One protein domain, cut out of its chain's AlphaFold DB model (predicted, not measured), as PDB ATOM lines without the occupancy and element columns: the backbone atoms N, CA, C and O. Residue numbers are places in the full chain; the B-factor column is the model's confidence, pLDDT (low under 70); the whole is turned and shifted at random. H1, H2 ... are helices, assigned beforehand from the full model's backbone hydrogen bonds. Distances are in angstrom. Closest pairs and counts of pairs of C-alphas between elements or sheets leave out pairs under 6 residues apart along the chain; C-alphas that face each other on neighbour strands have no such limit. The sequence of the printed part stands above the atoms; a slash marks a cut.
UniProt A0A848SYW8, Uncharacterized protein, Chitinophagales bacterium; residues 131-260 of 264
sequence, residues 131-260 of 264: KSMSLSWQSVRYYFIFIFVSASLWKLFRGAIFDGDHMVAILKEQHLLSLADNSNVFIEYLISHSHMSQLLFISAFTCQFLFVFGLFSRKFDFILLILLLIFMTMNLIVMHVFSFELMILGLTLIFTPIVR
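AT A GLANCE: This is residues 131 to 260 of the 264 residues of an uncharacterized protein of Chitinophagales bacterium (UniProt A0A848SYW8). Look first for two long helices, H1 and H5, running opposite ways, with H5, H6 and H7 folded back and forth side by side and H1 crossing H7; beyond them, the short helices H2, H3 and H4 make a small head at one end. The first and last printed residues lie at the other end, their C-alphas 8.9 A apart. The printed part has 130 residues with seven named helices, H1 to H7 in order, and no named strand, so the class is all helix. It is only just loose, close to compact, with a radius of gyration of the C-alphas of 17.1 A, and its outline is a rod spanning 58 by 27 by 19 A.

IN THESE COORDINATES: Find C-alpha 131 at (249.423, 227.972, 405.557); from there H1, residues 131 to 157, runs 37.6 A to C-alpha 157 at (282.071, 209.447, 407.318). Next come H2, residues 166 to 174, 12.5 A; H3, residues 176 to 180, 6.4 A; and H4, residues 185 to 192, 10.4 A. H5, residues 194 to 216, covers 35.2 A, and H6, residues 221 to 239, covers 25.6 A. H7, residues 244 to 254, covers 17.2 A and ends at C-alpha 254, (251.071, 209.649, 407.129).

HOW THE PARTS SIT: Start at the hub, H5, which touches H1, H2, H4 and H6. With its residues 205 to 215 alone it touches H1, opposite ways at a shallow tilt of 32 degrees; the closest C-alphas, Phe 148 and Gln 208, are 5.0 A apart. H5 and H6 form a helical hairpin at 28 degrees, closest at C-alphas 207 and 227, 6.1 A. H6 and H7 form another at 14 degrees, closest at C-alphas 221 and 253, 5.0 A. H7 touches H1 at a steep tilt of 60 degrees, closest at C-alphas 141 and 252, 5.3 A. At the head, H2 touches H5 about perpendicular, 83 degrees, with C-alphas 167 and 197 closest at 5.7 A. H2 also touches H4, closest at C-alphas 168 and 191, 5.2 A. H4 and H5 only just touch, only at the corner, with 3 pairs of C-alphas within 8 A, the closest Leu 190 and Ser 197 at 5.5 A. H3 touches no helix but is near H2 and H4. Every O i to N i+4 pair is within hydrogen-bond range in H2, H3, H4 and H6; H1 has 21 of 23, H5 13 of 19, and H7 0 of 7 but 7 of 8 O i to N i+3 pairs.

THE WHOLE: The C-alphas farthest apart are those of Asp 181 and Arg 260, 59.5 A. The printed part has no cut and no long link; the link from H1 to H2, 8 residues, is short, and the others are tight. Mean pLDDT of the printed part is 94.6, and in this model residues 258 to 260 are under 70.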
ATOM      1  N   LYS A 131     248.182 227.908 406.340       91.75
ATOM      2  CA  LYS A 131     249.423 227.972 405.557       91.75
ATOM      3  C   LYS A 131     250.646 227.812 406.457       91.75
ATOM      4  O   LYS A 131     251.501 226.979 406.170       91.75
ATOM      5  N   SER A 132     250.720 228.573 407.550       94.12
ATOM      6  CA  SER A 132     251.847 228.527 408.493       94.12
ATOM      7  C   SER A 132     251.925 227.193 409.233       94.12
ATOM      8  O   SER A 132     253.001 226.612 409.314       94.12
ATOM      9  N   MET A 133     250.788 226.665 409.697       94.19
ATOM     10  CA  MET A 133     250.717 225.330 410.301       94.19
ATOM     11  C   MET A 133     251.177 224.258 409.310       94.19
ATOM     12  O   MET A 133     251.981 223.396 409.654       94.19
ATOM     13  N   SER A 134     250.706 224.319 408.059       93.38
ATOM     14  CA  SER A 134     251.118 223.370 407.028       93.38
ATOM     15  C   SER A 134     252.605 223.460 406.711       93.38
ATOM     16  O   SER A 134     253.217 222.418 406.495       93.38
ATOM     17  N   LEU A 135     253.177 224.665 406.656       94.81
ATOM     18  CA  LEU A 135     254.607 224.850 406.435       94.81
ATOM     19  C   LEU A 135     255.404 224.269 407.605       94.81
ATOM     20  O   LEU A 135     256.303 223.470 407.384       94.81
ATOM     21  N   SER A 136     255.008 224.586 408.840       96.62
ATOM     22  CA  SER A 136     255.643 224.050 410.043       96.62
ATOM     23  C   SER A 136     255.570 222.524 410.109       96.62
ATOM     24  O   SER A 136     256.555 221.894 410.472       96.62
ATOM     25  N   TRP A 137     254.443 221.914 409.733       95.94
ATOM     26  CA  TRP A 137     254.312 220.455 409.665       95.94
ATOM     27  C   TRP A 137     255.303 219.835 408.672       95.94
ATOM     28  O   TRP A 137     255.933 218.819 408.954       95.94
ATOM     29  N   GLN A 138     255.486 220.478 407.514       95.25
ATOM     30  CA  GLN A 138     256.480 220.049 406.530       95.25
ATOM     31  C   GLN A 138     257.908 220.229 407.051       95.25
ATOM     32  O   GLN A 138     258.732 219.347 406.830       95.25
ATOM     33  N   SER A 139     258.193 221.312 407.778       96.94
ATOM     34  CA  SER A 139     259.491 221.506 408.432       96.94
ATOM     35  C   SER A 139     259.795 220.386 409.427       96.94
ATOM     36  O   SER A 139     260.897 219.850 409.402       96.94
ATOM     37  N   VAL A 140     258.815 219.973 410.242       97.75
ATOM     38  CA  VAL A 140     258.981 218.838 411.169       97.75
ATOM     39  C   VAL A 140     259.227 217.533 410.403       97.75
ATOM     40  O   VAL A 140     260.141 216.796 410.765       97.75
ATOM     41  N   ARG A 141     258.509 217.280 409.295       96.88
ATOM     42  CA  ARG A 141     258.774 216.122 408.413       96.88
ATOM     43  C   ARG A 141     260.214 216.115 407.892       96.88
ATOM     44  O   ARG A 141     260.877 215.083 407.927       96.88
ATOM     45  N   TYR A 142     260.697 217.246 407.379       97.25
ATOM     46  CA  TYR A 142     262.057 217.337 406.841       97.25
ATOM     47  C   TYR A 142     263.117 217.215 407.929       97.25
ATOM     48  O   TYR A 142     264.124 216.555 407.699       97.25
ATOM     49  N   TYR A 143     262.876 217.782 409.111       97.50
ATOM     50  CA  TYR A 143     263.751 217.585 410.259       97.50
ATOM     51  C   TYR A 143     263.823 216.106 410.654       97.50
ATOM     52  O   TYR A 143     264.913 215.567 410.802       97.50
ATOM     53  N   PHE A 144     262.681 215.420 410.740       97.31
ATOM     54  CA  PHE A 144     262.625 213.986 411.024       97.31
ATOM     55  C   PHE A 144     263.446 213.163 410.021       97.31
ATOM     56  O   PHE A 144     264.295 212.373 410.426       97.31
ATOM     57  N   ILE A 145     263.269 213.401 408.719       98.00
ATOM     58  CA  ILE A 145     264.075 212.749 407.677       98.00
ATOM     59  C   ILE A 145     265.563 213.080 407.837       98.00
ATOM     60  O   ILE A 145     266.412 212.195 407.735       98.00
ATOM     61  N   PHE A 146     265.880 214.345 408.118       97.56
ATOM     62  CA  PHE A 146     267.247 214.799 408.330       97.56
ATOM     63  C   PHE A 146     267.933 214.062 409.488       97.56
ATOM     64  O   PHE A 146     269.097 213.708 409.331       97.56
ATOM     65  N   ILE A 147     267.243 213.763 410.597       96.31
ATOM     66  CA  ILE A 147     267.820 212.990 411.715       96.31
ATOM     67  C   ILE A 147     268.352 211.637 411.223       96.31
ATOM     68  O   ILE A 147     269.502 211.296 411.492       96.31
ATOM     69  N   PHE A 148     267.541 210.880 410.475       97.50
ATOM     70  CA  PHE A 148     267.910 209.544 409.992       97.50
ATOM     71  C   PHE A 148     269.033 209.601 408.959       97.50
ATOM     72  O   PHE A 148     270.024 208.876 409.072       97.50
ATOM     73  N   VAL A 149     268.925 210.516 407.993       98.31
ATOM     74  CA  VAL A 149     269.967 210.711 406.980       98.31
ATOM     75  C   VAL A 149     271.278 211.128 407.645       98.31
ATOM     76  O   VAL A 149     272.302 210.492 407.414       98.31
ATOM     77  N   SER A 150     271.253 212.118 408.536       97.44
ATOM     78  CA  SER A 150     272.431 212.575 409.280       97.44
ATOM     79  C   SER A 150     273.066 211.442 410.095       97.44
ATOM     80  O   SER A 150     274.274 211.222 410.009       97.44
ATOM     81  N   ALA A 151     272.262 210.648 410.810       96.12
ATOM     82  CA  ALA A 151     272.748 209.505 411.583       96.12
ATOM     83  C   ALA A 151     273.421 208.427 410.713       96.12
ATOM     84  O   ALA A 151     274.370 207.785 411.172       96.12
ATOM     85  N   SER A 152     272.951 208.223 409.477       98.06
ATOM     86  CA  SER A 152     273.601 207.323 408.516       98.06
ATOM     87  C   SER A 152     274.905 207.919 407.974       98.06
ATOM     88  O   SER A 152     275.937 207.249 407.984       98.06
ATOM     89  N   LEU A 153     274.908 209.202 407.599       98.12
ATOM     90  CA  LEU A 153     276.086 209.885 407.064       98.12
ATOM     91  C   LEU A 153     277.230 209.931 408.079       98.12
ATOM     92  O   LEU A 153     278.374 209.700 407.707       98.12
ATOM     93  N   TRP A 154     276.942 210.134 409.366       97.06
ATOM     94  CA  TRP A 154     277.971 210.074 410.406       97.06
ATOM     95  C   TRP A 154     278.616 208.690 410.545       97.06
ATOM     96  O   TRP A 154     279.821 208.617 410.785       97.06
ATOM     97  N   LYS A 155     277.859 207.598 410.352       96.88
ATOM     98  CA  LYS A 155     278.425 206.235 410.326       96.88
ATOM     99  C   LYS A 155     279.325 206.035 409.112       96.88
ATOM    100  O   LYS A 155     280.403 205.462 409.235       96.88
ATOM    101  N   LEU A 156     278.899 206.544 407.959       97.81
ATOM    102  CA  LEU A 156     279.674 206.482 406.725       97.81
ATOM    103  C   LEU A 156     280.980 207.285 406.837       97.81
ATOM    104  O   LEU A 156     282.051 206.747 406.577       97.81
ATOM    105  N   PHE A 157     280.912 208.548 407.264       98.12
ATOM    106  CA  PHE A 157     282.071 209.447 407.318       98.12
ATOM    107  C   PHE A 157     283.108 209.056 408.369       98.12
ATOM    108  O   PHE A 157     284.288 209.330 408.180       98.12
ATOM    109  N   ARG A 158     282.699 208.390 409.454       96.62
ATOM    110  CA  ARG A 158     283.635 207.827 410.440       96.62
ATOM    111  C   ARG A 158     284.235 206.485 410.008       96.62
ATOM    112  O   ARG A 158     285.008 205.911 410.761       96.62
ATOM    113  N   GLY A 159     283.859 205.969 408.836       97.19
ATOM    114  CA  GLY A 159     284.307 204.666 408.344       97.19
ATOM    115  C   GLY A 159     283.740 203.472 409.116       97.19
ATOM    116  O   GLY A 159     284.158 202.346 408.873       97.19
ATOM    117  N   ALA A 160     282.761 203.688 410.002       96.62
ATOM    118  CA  ALA A 160     282.223 202.660 410.893       96.62
ATOM    119  C   ALA A 160     281.602 201.475 410.138       96.62
ATOM    120  O   ALA A 160     281.620 200.349 410.614       96.62
ATOM    121  N   ILE A 161     281.067 201.709 408.934       97.38
ATOM    122  CA  ILE A 161     280.486 200.641 408.104       97.38
ATOM    123  C   ILE A 161     281.539 199.695 407.501       97.38
ATOM    124  O   ILE A 161     281.186 198.613 407.038       97.38
ATOM    125  N   PHE A 162     282.809 200.107 407.483       97.44
ATOM    126  CA  PHE A 162     283.927 199.336 406.932       97.44
ATOM    127  C   PHE A 162     284.738 198.616 408.015       97.44
ATOM    128  O   PHE A 162     285.542 197.745 407.696       97.44
ATOM    129  N   ASP A 163     284.520 198.964 409.282       96.81
ATOM    130  CA  ASP A 163     285.120 198.305 410.433       96.81
ATOM    131  C   ASP A 163     284.246 197.112 410.849       96.81
ATOM    132  O   ASP A 163     283.123 197.287 411.320       96.81
ATOM    133  N   GLY A 164     284.751 195.896 410.622       95.88
ATOM    134  CA  GLY A 164     284.021 194.646 410.855       95.88
ATOM    135  C   GLY A 164     283.717 194.346 412.324       95.88
ATOM    136  O   GLY A 164     282.806 193.565 412.597       95.88
ATOM    137  N   ASP A 165     284.429 194.985 413.255       96.94
ATOM    138  CA  ASP A 165     284.248 194.787 414.695       96.94
ATOM    139  C   ASP A 165     283.522 195.963 415.364       96.94
ATOM    140  O   ASP A 165     283.251 195.930 416.569       96.94
ATOM    141  N   HIS A 166     283.130 196.983 414.593       96.62
ATOM    142  CA  HIS A 166     282.509 198.192 415.127       96.62
ATOM    143  C   HIS A 166     281.227 197.897 415.913       96.62
ATOM    144  O   HIS A 166     281.039 198.373 417.032       96.62
ATOM    145  N   MET A 167     280.345 197.061 415.354       97.19
ATOM    146  CA  MET A 167     279.111 196.676 416.039       97.19
ATOM    147  C   MET A 167     279.380 195.830 417.285       97.19
ATOM    148  O   MET A 167     278.671 195.964 418.276       97.19
ATOM    149  N   VAL A 168     280.420 194.992 417.271       97.62
ATOM    150  CA  VAL A 168     280.807 194.193 418.443       97.62
ATOM    151  C   VAL A 168     281.268 195.107 419.578       97.62
ATOM    152  O   VAL A 168     280.885 194.891 420.727       97.62
ATOM    153  N   ALA A 169     282.047 196.147 419.268       97.31
ATOM    154  CA  ALA A 169     282.456 197.149 420.248       97.31
ATOM    155  C   ALA A 169     281.243 197.877 420.851       97.31
ATOM    156  O   ALA A 169     281.127 197.959 422.073       97.31
ATOM    157  N   ILE A 170     280.298 198.306 420.006       96.06
ATOM    158  CA  ILE A 170     279.042 198.934 420.442       96.06
ATOM    159  C   ILE A 170     278.242 198.001 421.365       96.06
ATOM    160  O   ILE A 170     277.787 198.429 422.423       96.06
ATOM    161  N   LEU A 171     278.074 196.727 420.994       96.50
ATOM    162  CA  LEU A 171     277.330 195.755 421.802       96.50
ATOM    163  C   LEU A 171     277.985 195.521 423.167       96.50
ATOM    164  O   LEU A 171     277.280 195.460 424.171       96.50
ATOM    165  N   LYS A 172     279.319 195.435 423.222       95.81
ATOM    166  CA  LYS A 172     280.060 195.295 424.485       95.81
ATOM    167  C   LYS A 172     279.879 196.506 425.397       95.81
ATOM    168  O   LYS A 172     279.699 196.330 426.596       95.81
ATOM    169  N   GLU A 173     279.926 197.713 424.837       94.31
ATOM    170  CA  GLU A 173     279.753 198.949 425.603       94.31
ATOM    171  C   GLU A 173     278.327 199.069 426.158       94.31
ATOM    172  O   GLU A 173     278.138 199.354 427.337       94.31
ATOM    173  N   GLN A 174     277.321 198.796 425.327       92.75
ATOM    174  CA  GLN A 174     275.911 198.964 425.690       92.75
ATOM    175  C   GLN A 174     275.407 197.886 426.652       92.75
ATOM    176  O   GLN A 174     274.585 198.170 427.520       92.75
ATOM    177  N   HIS A 175     275.926 196.662 426.538       94.56
ATOM    178  CA  HIS A 175     275.507 195.525 427.363       94.56
ATOM    179  C   HIS A 175     276.525 195.153 428.441       94.56
ATOM    180  O   HIS A 175     276.457 194.048 428.974       94.56
ATOM    181  N   LEU A 176     277.446 196.054 428.801       92.69
ATOM    182  CA  LEU A 176     278.542 195.772 429.738       92.69
ATOM    183  C   LEU A 176     278.063 195.117 431.046       92.69
ATOM    184  O   LEU A 176     278.646 194.132 431.490       92.69
ATOM    185  N   LEU A 177     276.977 195.633 431.632       89.56
ATOM    186  CA  LEU A 177     276.387 195.082 432.858       89.56
ATOM    187  C   LEU A 177     275.762 193.698 432.629       89.56
ATOM    188  O   LEU A 177     275.985 192.782 433.409       89.56
ATOM    189  N   SER A 178     275.030 193.516 431.527       89.31
ATOM    190  CA  SER A 178     274.380 192.237 431.206       89.31
ATOM    191  C   SER A 178     275.393 191.124 430.914       89.31
ATOM    192  O   SER A 178     275.155 189.973 431.287       89.31
ATOM    193  N   LEU A 179     276.527 191.482 430.301       89.44
ATOM    194  CA  LEU A 179     277.649 190.581 430.031       89.44
ATOM    195  C   LEU A 179     278.400 190.186 431.305       89.44
ATOM    196  O   LEU A 179     278.870 189.057 431.394       89.44
ATOM    197  N   ALA A 180     278.498 191.077 432.299       91.00
ATOM    198  CA  ALA A 180     279.099 190.736 433.590       91.00
ATOM    199  C   ALA A 180     278.301 189.640 434.320       91.00
ATOM    200  O   ALA A 180     278.889 188.764 434.956       91.00
ATOM    201  N   ASP A 181     276.977 189.649 434.153       91.50
ATOM    202  CA  ASP A 181     276.060 188.705 434.795       91.50
ATOM    203  C   ASP A 181     275.730 187.468 433.925       91.50
ATOM    204  O   ASP A 181     274.927 186.633 434.337       91.50
ATOM    205  N   ASN A 182     276.328 187.331 432.728       82.50
ATOM    206  CA  ASN A 182     276.040 186.278 431.727       82.50
ATOM    207  C   ASN A 182     274.533 186.084 431.454       82.50
ATOM    208  O   ASN A 182     274.016 184.967 431.372       82.50
ATOM    209  N   SER A 183     273.792 187.191 431.386       84.94
ATOM    210  CA  SER A 183     272.322 187.180 431.394       84.94
ATOM    211  C   SER A 183     271.683 187.211 430.001       84.94
ATOM    212  O   SER A 183     270.472 187.025 429.885       84.94
ATOM    213  N   ASN A 184     272.461 187.437 428.934       89.06
ATOM    214  CA  ASN A 184     271.922 187.664 427.592       89.06
ATOM    215  C   ASN A 184     272.658 186.871 426.499       89.06
ATOM    216  O   ASN A 184     273.473 187.398 425.738       89.06
ATOM    217  N   VAL A 185     272.274 185.597 426.380       93.69
ATOM    218  CA  VAL A 185     272.811 184.626 425.411       93.69
ATOM    219  C   VAL A 185     272.740 185.130 423.962       93.69
ATOM    220  O   VAL A 185     273.623 184.842 423.157       93.69
ATOM    221  N   PHE A 186     271.709 185.904 423.606       95.06
ATOM    222  CA  PHE A 186     271.572 186.442 422.250       95.06
ATOM    223  C   PHE A 186     272.657 187.479 421.928       95.06
ATOM    224  O   PHE A 186     273.240 187.452 420.843       95.06
ATOM    225  N   ILE A 187     272.970 188.368 422.873       95.50
ATOM    226  CA  ILE A 187     274.024 189.374 422.692       95.50
ATOM    227  C   ILE A 187     275.406 188.720 422.693       95.50
ATOM    228  O   ILE A 187     276.242 189.070 421.861       95.50
ATOM    229  N   GLU A 188     275.636 187.719 423.544       94.88
ATOM    230  CA  GLU A 188     276.866 186.915 423.522       94.88
ATOM    231  C   GLU A 188     277.061 186.195 422.177       94.88
ATOM    232  O   GLU A 188     278.166 186.169 421.624       94.88
ATOM    233  N   TYR A 189     275.978 185.668 421.595       96.56
ATOM    234  CA  TYR A 189     275.997 185.097 420.249       96.56
ATOM    235  C   TYR A 189     276.410 186.140 419.201       96.56
ATOM    236  O   TYR A 189     277.309 185.887 418.401       96.56
ATOM    237  N   LEU A 190     275.820 187.339 419.219       97.06
ATOM    238  CA  LEU A 190     276.194 188.406 418.284       97.06
ATOM    239  C   LEU A 190     277.652 188.860 418.457       97.06
ATOM    240  O   LEU A 190     278.351 189.057 417.461       97.06
ATOM    241  N   ILE A 191     278.132 188.980 419.697       96.75
ATOM    242  CA  ILE A 191     279.521 189.354 420.010       96.75
ATOM    243  C   ILE A 191     280.514 188.294 419.522       96.75
ATOM    244  O   ILE A 191     281.576 188.647 419.012       96.75
ATOM    245  N   SER A 192     280.178 187.009 419.653       97.12
ATOM    246  CA  SER A 192     281.015 185.904 419.161       97.12
ATOM    247  C   SER A 192     280.971 185.730 417.637       97.12
ATOM    248  O   SER A 192     281.866 185.104 417.072       97.12
ATOM    249  N   HIS A 193     279.980 186.316 416.957       97.88
ATOM    250  CA  HIS A 193     279.794 186.236 415.506       97.88
ATOM    251  C   HIS A 193     279.864 187.631 414.864       97.88
ATOM    252  O   HIS A 193     278.848 188.178 414.418       97.88
ATOM    253  N   SER A 194     281.073 188.201 414.771       96.94
ATOM    254  CA  SER A 194     281.296 189.572 414.270       96.94
ATOM    255  C   SER A 194     280.674 189.836 412.895       96.94
ATOM    256  O   SER A 194     280.061 190.880 412.696       96.94
ATOM    257  N   HIS A 195     280.700 188.869 411.972       97.25
ATOM    258  CA  HIS A 195     280.044 188.997 410.665       97.25
ATOM    259  C   HIS A 195     278.529 189.233 410.758       97.25
ATOM    260  O   HIS A 195     277.986 190.038 410.001       97.25
ATOM    261  N   MET A 196     277.842 188.559 411.686       97.62
ATOM    262  CA  MET A 196     276.402 188.744 411.890       97.62
ATOM    263  C   MET A 196     276.113 190.111 412.514       97.62
ATOM    264  O   MET A 196     275.228 190.831 412.051       97.62
ATOM    265  N   SER A 197     276.912 190.511 413.508       97.25
ATOM    266  CA  SER A 197     276.866 191.865 414.071       97.25
ATOM    267  C   SER A 197     277.086 192.937 412.998       97.25
ATOM    268  O   SER A 197     276.322 193.899 412.916       97.25
ATOM    269  N   GLN A 198     278.060 192.751 412.107       97.25
ATOM    270  CA  GLN A 198     278.324 193.705 411.035       97.25
ATOM    271  C   GLN A 198     277.183 193.766 410.016       97.25
ATOM    272  O   GLN A 198     276.809 194.854 409.576       97.25
ATOM    273  N   LEU A 199     276.570 192.628 409.675       97.62
ATOM    274  CA  LEU A 199     275.388 192.594 408.813       97.62
ATOM    275  C   LEU A 199     274.231 193.401 409.421       97.62
ATOM    276  O   LEU A 199     273.574 194.169 408.711       97.62
ATOM    277  N   LEU A 200     273.995 193.271 410.732       97.19
ATOM    278  CA  LEU A 200     272.992 194.065 411.446       97.19
ATOM    279  C   LEU A 200     273.317 195.560 411.399       97.19
ATOM    280  O   LEU A 200     272.431 196.370 411.124       97.19
ATOM    281  N   PHE A 201     274.582 195.934 411.594       97.69
ATOM    282  CA  PHE A 201     275.015 197.330 411.526       97.69
ATOM    283  C   PHE A 201     274.839 197.936 410.130       97.69
ATOM    284  O   PHE A 201     274.283 199.029 409.993       97.69
ATOM    285  N   ILE A 202     275.229 197.207 409.081       98.25
ATOM    286  CA  ILE A 202     275.025 197.615 407.683       98.25
ATOM    287  C   ILE A 202     273.529 197.716 407.361       98.25
ATOM    288  O   ILE A 202     273.101 198.656 406.685       98.25
ATOM    289  N   SER A 203     272.710 196.797 407.875       97.94
ATOM    290  CA  SER A 203     271.251 196.832 407.705       97.94
ATOM    291  C   SER A 203     270.637 198.060 408.384       97.94
ATOM    292  O   SER A 203     269.821 198.757 407.779       97.94
ATOM    293  N   ALA A 204     271.076 198.383 409.604       97.56
ATOM    294  CA  ALA A 204     270.659 199.581 410.326       97.56
ATOM    295  C   ALA A 204     271.073 200.864 409.588       97.56
ATOM    296  O   ALA A 204     270.247 201.758 409.401       97.56
ATOM    297  N   PHE A 205     272.319 200.936 409.104       98.31
ATOM    298  CA  PHE A 205     272.796 202.030 408.255       98.31
ATOM    299  C   PHE A 205     271.933 202.185 406.998       98.31
ATOM    300  O   PHE A 205     271.472 203.286 406.708       98.31
ATOM    301  N   THR A 206     271.670 201.089 406.286       98.44
ATOM    302  CA  THR A 206     270.878 201.096 405.048       98.44
ATOM    303  C   THR A 206     269.458 201.584 405.317       98.44
ATOM    304  O   THR A 206     268.976 202.478 404.628       98.44
ATOM    305  N   CYS A 207     268.813 201.064 406.365       98.12
ATOM    306  CA  CYS A 207     267.479 201.482 406.783       98.12
ATOM    307  C   CYS A 207     267.407 202.999 407.031       98.12
ATOM    308  O   CYS A 207     266.514 203.671 406.518       98.12
ATOM    309  N   GLN A 208     268.391 203.554 407.747       98.31
ATOM    310  CA  GLN A 208     268.494 204.994 407.991       98.31
ATOM    311  C   GLN A 208     268.781 205.792 406.710       98.31
ATOM    312  O   GLN A 208     268.155 206.824 406.476       98.31
ATOM    313  N   PHE A 209     269.694 205.315 405.863       98.50
ATOM    314  CA  PHE A 209     270.097 206.003 404.637       98.50
ATOM    315  C   PHE A 209     268.942 206.125 403.632       98.50
ATOM    316  O   PHE A 209     268.792 207.164 402.988       98.50
ATOM    317  N   LEU A 210     268.060 205.121 403.554       98.50
ATOM    318  CA  LEU A 210     266.880 205.139 402.679       98.50
ATOM    319  C   LEU A 210     265.919 206.309 402.960       98.50
ATOM    320  O   LEU A 210     265.172 206.704 402.063       98.50
ATOM    321  N   PHE A 211     265.976 206.941 404.140       98.38
ATOM    322  CA  PHE A 211     265.210 208.161 404.422       98.38
ATOM    323  C   PHE A 211     265.563 209.325 403.492       98.38
ATOM    324  O   PHE A 211     264.735 210.221 403.314       98.38
ATOM    325  N   VAL A 212     266.720 209.295 402.819       98.31
ATOM    326  CA  VAL A 212     267.103 210.307 401.824       98.31
ATOM    327  C   VAL A 212     266.056 210.447 400.713       98.31
ATOM    328  O   VAL A 212     265.790 211.556 400.251       98.31
ATOM    329  N   PHE A 213     265.361 209.363 400.345       97.94
ATOM    330  CA  PHE A 213     264.276 209.414 399.361       97.94
ATOM    331  C   PHE A 213     263.102 210.293 399.811       97.94
ATOM    332  O   PHE A 213     262.441 210.913 398.975       97.94
ATOM    333  N   GLY A 214     262.889 210.418 401.124       96.31
ATOM    334  CA  GLY A 214     261.880 211.292 401.716       96.31
ATOM    335  C   GLY A 214     262.152 212.783 401.502       96.31
ATOM    336  O   GLY A 214     261.210 213.580 401.567       96.31
ATOM    337  N   LEU A 215     263.403 213.179 401.229       95.88
ATOM    338  CA  LEU A 215     263.749 214.562 400.876       95.88
ATOM    339  C   LEU A 215     263.209 214.934 399.493       95.88
ATOM    340  O   LEU A 215     262.739 216.051 399.295       95.88
ATOM    341  N   PHE A 216     263.246 213.988 398.553       95.94
ATOM    342  CA  PHE A 216     262.898 214.227 397.154       95.94
ATOM    343  C   PHE A 216     261.440 213.907 396.832       95.94
ATOM    344  O   PHE A 216     260.848 214.522 395.946       95.94
ATOM    345  N   SER A 217     260.842 212.930 397.518       94.94
ATOM    346  CA  SER A 217     259.493 212.473 397.206       94.94
ATOM    347  C   SER A 217     258.713 212.045 398.440       94.94
ATOM    348  O   SER A 217     259.264 211.508 399.394       94.94
ATOM    349  N   ARG A 218     257.391 212.224 398.373       92.94
ATOM    350  CA  ARG A 218     256.433 211.682 399.353       92.94
ATOM    351  C   ARG A 218     255.871 210.321 398.966       92.94
ATOM    352  O   ARG A 218     255.185 209.691 399.760       92.94
ATOM    353  N   LYS A 219     256.151 209.845 397.746       95.19
ATOM    354  CA  LYS A 219     255.643 208.551 397.256       95.19
ATOM    355  C   LYS A 219     256.126 207.373 398.107       95.19
ATOM    356  O   LYS A 219     255.477 206.336 398.129       95.19
ATOM    357  N   PHE A 220     257.243 207.549 398.807       96.38
ATOM    358  CA  PHE A 220     257.862 206.527 399.641       96.38
ATOM    359  C   PHE A 220     257.490 206.640 401.125       96.38
ATOM    360  O   PHE A 220     257.955 205.819 401.903       96.38
ATOM    361  N   ASP A 221     256.652 207.600 401.538       96.44
ATOM    362  CA  ASP A 221     256.405 207.890 402.961       96.44
ATOM    363  C   ASP A 221     255.873 206.672 403.737       96.44
ATOM    364  O   ASP A 221     256.279 206.437 404.872       96.44
ATOM    365  N   PHE A 222     255.046 205.833 403.109       96.00
ATOM    366  CA  PHE A 222     254.592 204.583 403.724       96.00
ATOM    367  C   PHE A 222     255.731 203.569 403.926       96.00
ATOM    368  O   PHE A 222     255.824 202.943 404.979       96.00
ATOM    369  N   ILE A 223     256.635 203.440 402.951       97.50
ATOM    370  CA  ILE A 223     257.813 202.568 403.066       97.50
ATOM    371  C   ILE A 223     258.744 203.101 404.159       97.50
ATOM    372  O   ILE A 223     259.202 202.332 404.996       97.50
ATOM    373  N   LEU A 224     258.973 204.418 404.206       98.00
ATOM    374  CA  LEU A 224     259.774 205.058 405.252       98.00
ATOM    375  C   LEU A 224     259.175 204.845 406.647       98.00
ATOM    376  O   LEU A 224     259.917 204.659 407.609       98.00
ATOM    377  N   LEU A 225     257.846 204.817 406.768       97.69
ATOM    378  CA  LEU A 225     257.176 204.489 408.022       97.69
ATOM    379  C   LEU A 225     257.425 203.031 408.435       97.69
ATOM    380  O   LEU A 225     257.723 202.777 409.597       97.69
ATOM    381  N   ILE A 226     257.349 202.078 407.503       97.94
ATOM    382  CA  ILE A 226     257.680 200.673 407.793       97.94
ATOM    383  C   ILE A 226     259.144 200.549 408.230       97.94
ATOM    384  O   ILE A 226     259.432 199.894 409.229       97.94
ATOM    385  N   LEU A 227     260.062 201.222 407.531       98.00
ATOM    386  CA  LEU A 227     261.481 201.255 407.887       98.00
ATOM    387  C   LEU A 227     261.712 201.855 409.281       98.00
ATOM    388  O   LEU A 227     262.494 201.300 410.047       98.00
ATOM    389  N   LEU A 228     260.994 202.926 409.648       97.25
ATOM    390  CA  LEU A 228     261.019 203.485 411.004       97.25
ATOM    391  C   LEU A 228     260.644 202.426 412.046       97.25
ATOM    392  O   LEU A 228     261.352 202.274 413.037       97.25
ATOM    393  N   LEU A 229     259.540 201.705 411.828       96.94
ATOM    394  CA  LEU A 229     259.061 200.688 412.765       96.94
ATOM    395  C   LEU A 229     260.063 199.540 412.899       96.94
ATOM    396  O   LEU A 229     260.427 199.190 414.017       96.94
ATOM    397  N   ILE A 230     260.574 199.023 411.777       97.12
ATOM    398  CA  ILE A 230     261.613 197.983 411.774       97.12
ATOM    399  C   ILE A 230     262.845 198.468 412.541       97.12
ATOM    400  O   ILE A 230     263.346 197.757 413.407       97.12
ATOM    401  N   PHE A 231     263.319 199.684 412.264       96.62
ATOM    402  CA  PHE A 231     264.489 200.248 412.930       96.62
ATOM    403  C   PHE A 231     264.292 200.370 414.448       96.62
ATOM    404  O   PHE A 231     265.169 199.972 415.212       96.62
ATOM    405  N   MET A 232     263.137 200.873 414.897       95.56
ATOM    406  CA  MET A 232     262.835 201.011 416.326       95.56
ATOM    407  C   MET A 232     262.709 199.656 417.026       95.56
ATOM    408  O   MET A 232     263.259 199.482 418.110       95.56
ATOM    409  N   THR A 233     262.042 198.682 416.403       96.06
ATOM    410  CA  THR A 233     261.934 197.321 416.944       96.06
ATOM    411  C   THR A 233     263.301 196.647 417.032       96.06
ATOM    412  O   THR A 233     263.618 196.045 418.053       96.06
ATOM    413  N   MET A 234     264.141 196.788 416.006       96.44
ATOM    414  CA  MET A 234     265.488 196.216 416.020       96.44
ATOM    415  C   MET A 234     266.389 196.881 417.063       96.44
ATOM    416  O   MET A 234     267.129 196.173 417.737       96.44
ATOM    417  N   ASN A 235     266.302 198.200 417.266       94.56
ATOM    418  CA  ASN A 235     267.019 198.856 418.367       94.56
ATOM    419  C   ASN A 235     266.549 198.361 419.734       94.56
ATOM    420  O   ASN A 235     267.381 198.118 420.603       94.56
ATOM    421  N   LEU A 236     265.245 198.163 419.928       94.06
ATOM    422  CA  LEU A 236     264.742 197.609 421.181       94.06
ATOM    423  C   LEU A 236     265.304 196.199 421.429       94.06
ATOM    424  O   LEU A 236     265.765 195.925 422.528       94.06
ATOM    425  N   ILE A 237     265.313 195.327 420.418       94.69
ATOM    426  CA  ILE A 237     265.780 193.936 420.563       94.69
ATOM    427  C   ILE A 237     267.303 193.855 420.731       94.69
ATOM    428  O   ILE A 237     267.790 193.121 421.581       94.69
ATOM    429  N   VAL A 238     268.065 194.579 419.908       95.50
ATOM    430  CA  VAL A 238     269.530 194.435 419.834       95.50
ATOM    431  C   VAL A 238     270.241 195.354 420.823       95.50
ATOM    432  O   VAL A 238     271.239 194.966 421.422       95.50
ATOM    433  N   MET A 239     269.746 196.577 420.993       93.94
ATOM    434  CA  MET A 239     270.405 197.614 421.790       93.94
ATOM    435  C   MET A 239     269.737 197.827 423.148       93.94
ATOM    436  O   MET A 239     270.297 198.530 423.977       93.94
ATOM    437  N   HIS A 240     268.537 197.275 423.373       91.38
ATOM    438  CA  HIS A 240     267.688 197.591 424.532       91.38
ATOM    439  C   HIS A 240     267.391 199.096 424.674       91.38
ATOM    440  O   HIS A 240     267.048 199.584 425.749       91.38
ATOM    441  N   VAL A 241     267.470 199.839 423.562       89.75
ATOM    442  CA  VAL A 241     267.171 201.274 423.507       89.75
ATOM    443  C   VAL A 241     265.863 201.473 422.760       89.75
ATOM    444  O   VAL A 241     265.756 201.160 421.572       89.75
ATOM    445  N   PHE A 242     264.870 202.042 423.444       88.44
ATOM    446  CA  PHE A 242     263.565 202.335 422.863       88.44
ATOM    447  C   PHE A 242     263.249 203.827 422.911       88.44
ATOM    448  O   PHE A 242     262.830 204.363 423.930       88.44
ATOM    449  N   SER A 243     263.427 204.505 421.777       89.56
ATOM    450  CA  SER A 243     263.099 205.926 421.626       89.56
ATOM    451  C   SER A 243     261.653 206.112 421.171       89.56
ATOM    452  O   SER A 243     261.395 206.558 420.047       89.56
ATOM    453  N   PHE A 244     260.707 205.752 422.040       91.19
ATOM    454  CA  PHE A 244     259.273 205.867 421.770       91.19
ATOM    455  C   PHE A 244     258.889 207.278 421.307       91.19
ATOM    456  O   PHE A 244     258.147 207.447 420.343       91.19
ATOM    457  N   GLU A 245     259.475 208.305 421.919       94.31
ATOM    458  CA  GLU A 245     259.156 209.712 421.676       94.31
ATOM    459  C   GLU A 245     259.517 210.196 420.268       94.31
ATOM    460  O   GLU A 245     258.970 211.196 419.806       94.31
ATOM    461  N   LEU A 246     260.390 209.489 419.541       94.12
ATOM    462  CA  LEU A 246     260.671 209.784 418.134       94.12
ATOM    463  C   LEU A 246     259.616 209.192 417.192       94.12
ATOM    464  O   LEU A 246     259.447 209.695 416.080       94.12
ATOM    465  N   MET A 247     258.867 208.165 417.614       95.31
ATOM    466  CA  MET A 247     257.860 207.508 416.770       95.31
ATOM    467  C   MET A 247     256.718 208.447 416.378       95.31
ATOM    468  O   MET A 247     256.168 208.322 415.283       95.31
ATOM    469  N   ILE A 248     256.394 209.430 417.225       96.94
ATOM    470  CA  ILE A 248     255.364 210.438 416.938       96.94
ATOM    471  C   ILE A 248     255.668 211.241 415.663       96.94
ATOM    472  O   ILE A 248     254.746 211.648 414.955       96.94
ATOM    473  N   LEU A 249     256.950 211.412 415.310       96.88
ATOM    474  CA  LEU A 249     257.354 212.077 414.070       96.88
ATOM    475  C   LEU A 249     256.922 211.286 412.826       96.88
ATOM    476  O   LEU A 249     256.695 211.886 411.775       96.88
ATOM    477  N   GLY A 250     256.704 209.972 412.947       96.62
ATOM    478  CA  GLY A 250     256.141 209.130 411.889       96.62
ATOM    479  C   GLY A 250     254.753 209.585 411.424       96.62
ATOM    480  O   GLY A 250     254.408 209.395 410.257       96.62
ATOM    481  N   LEU A 251     253.984 210.299 412.263       96.38
ATOM    482  CA  LEU A 251     252.715 210.915 411.848       96.38
ATOM    483  C   LEU A 251     252.898 211.898 410.686       96.38
ATOM    484  O   LEU A 251     251.981 212.072 409.882       96.38
ATOM    485  N   THR A 252     254.074 212.520 410.564       96.56
ATOM    486  CA  THR A 252     254.374 213.455 409.472       96.56
ATOM    487  C   THR A 252     254.531 212.779 408.109       96.56
ATOM    488  O   THR A 252     254.391 213.456 407.090       96.56
ATOM    489  N   LEU A 253     254.770 211.463 408.082       95.38
ATOM    490  CA  LEU A 253     254.787 210.644 406.866       95.38
ATOM    491  C   LEU A 253     253.373 210.216 406.444       95.38
ATOM    492  O   LEU A 253     253.096 210.039 405.263       95.38
ATOM    493  N   ILE A 254     252.453 210.069 407.402       93.25
ATOM    494  CA  ILE A 254     251.071 209.649 407.129       93.25
ATOM    495  C   ILE A 254     250.225 210.852 406.709       93.25
ATOM    496  O   ILE A 254     249.531 210.837 405.692       93.25
ATOM    497  N   PHE A 255     250.272 211.922 407.503       88.25
ATOM    498  CA  PHE A 255     249.398 213.070 407.326       88.25
ATOM    499  C   PHE A 255     250.099 214.158 406.535       88.25
ATOM    500  O   PHE A 255     251.021 214.819 407.013       88.25
ATOM    501  N   THR A 256     249.606 214.393 405.321       77.94
ATOM    502  CA  THR A 256     250.128 215.447 404.460       77.94
ATOM    503  C   THR A 256     249.140 216.605 404.356       77.94
ATOM    504  O   THR A 256     248.091 216.475 403.720       77.94
ATOM    505  N   PRO A 257     249.456 217.784 404.913       71.19
ATOM    506  CA  PRO A 257     248.637 218.953 404.671       71.19
ATOM    507  C   PRO A 257     248.799 219.414 403.219       71.19
ATOM    508  O   PRO A 257     249.859 219.881 402.809       71.19
ATOM    509  N   ILE A 258     247.723 219.307 402.439       69.00
ATOM    510  CA  ILE A 258     247.649 219.920 401.111       69.00
ATOM    511  C   ILE A 258     247.556 221.436 401.317       69.00
ATOM    512  O   ILE A 258     246.571 221.934 401.877       69.00
ATOM    513  N   VAL A 259     248.593 222.162 400.893       63.50
ATOM    514  CA  VAL A 259     248.529 223.614 400.698       63.50
ATOM    515  C   VAL A 259     247.832 223.820 399.362       63.50
ATOM    516  O   VAL A 259     248.433 223.602 398.310       63.50
ATOM    517  N   ARG A 260     246.547 224.186 399.372       58.25
ATOM    518  CA  ARG A 260     245.900 224.628 398.134       58.25
ATOM    519  C   ARG A 260     246.588 225.924 397.707       58.25
ATOM    520  O   ARG A 260     246.678 226.856 398.504       58.25
TER     521      ARG A 260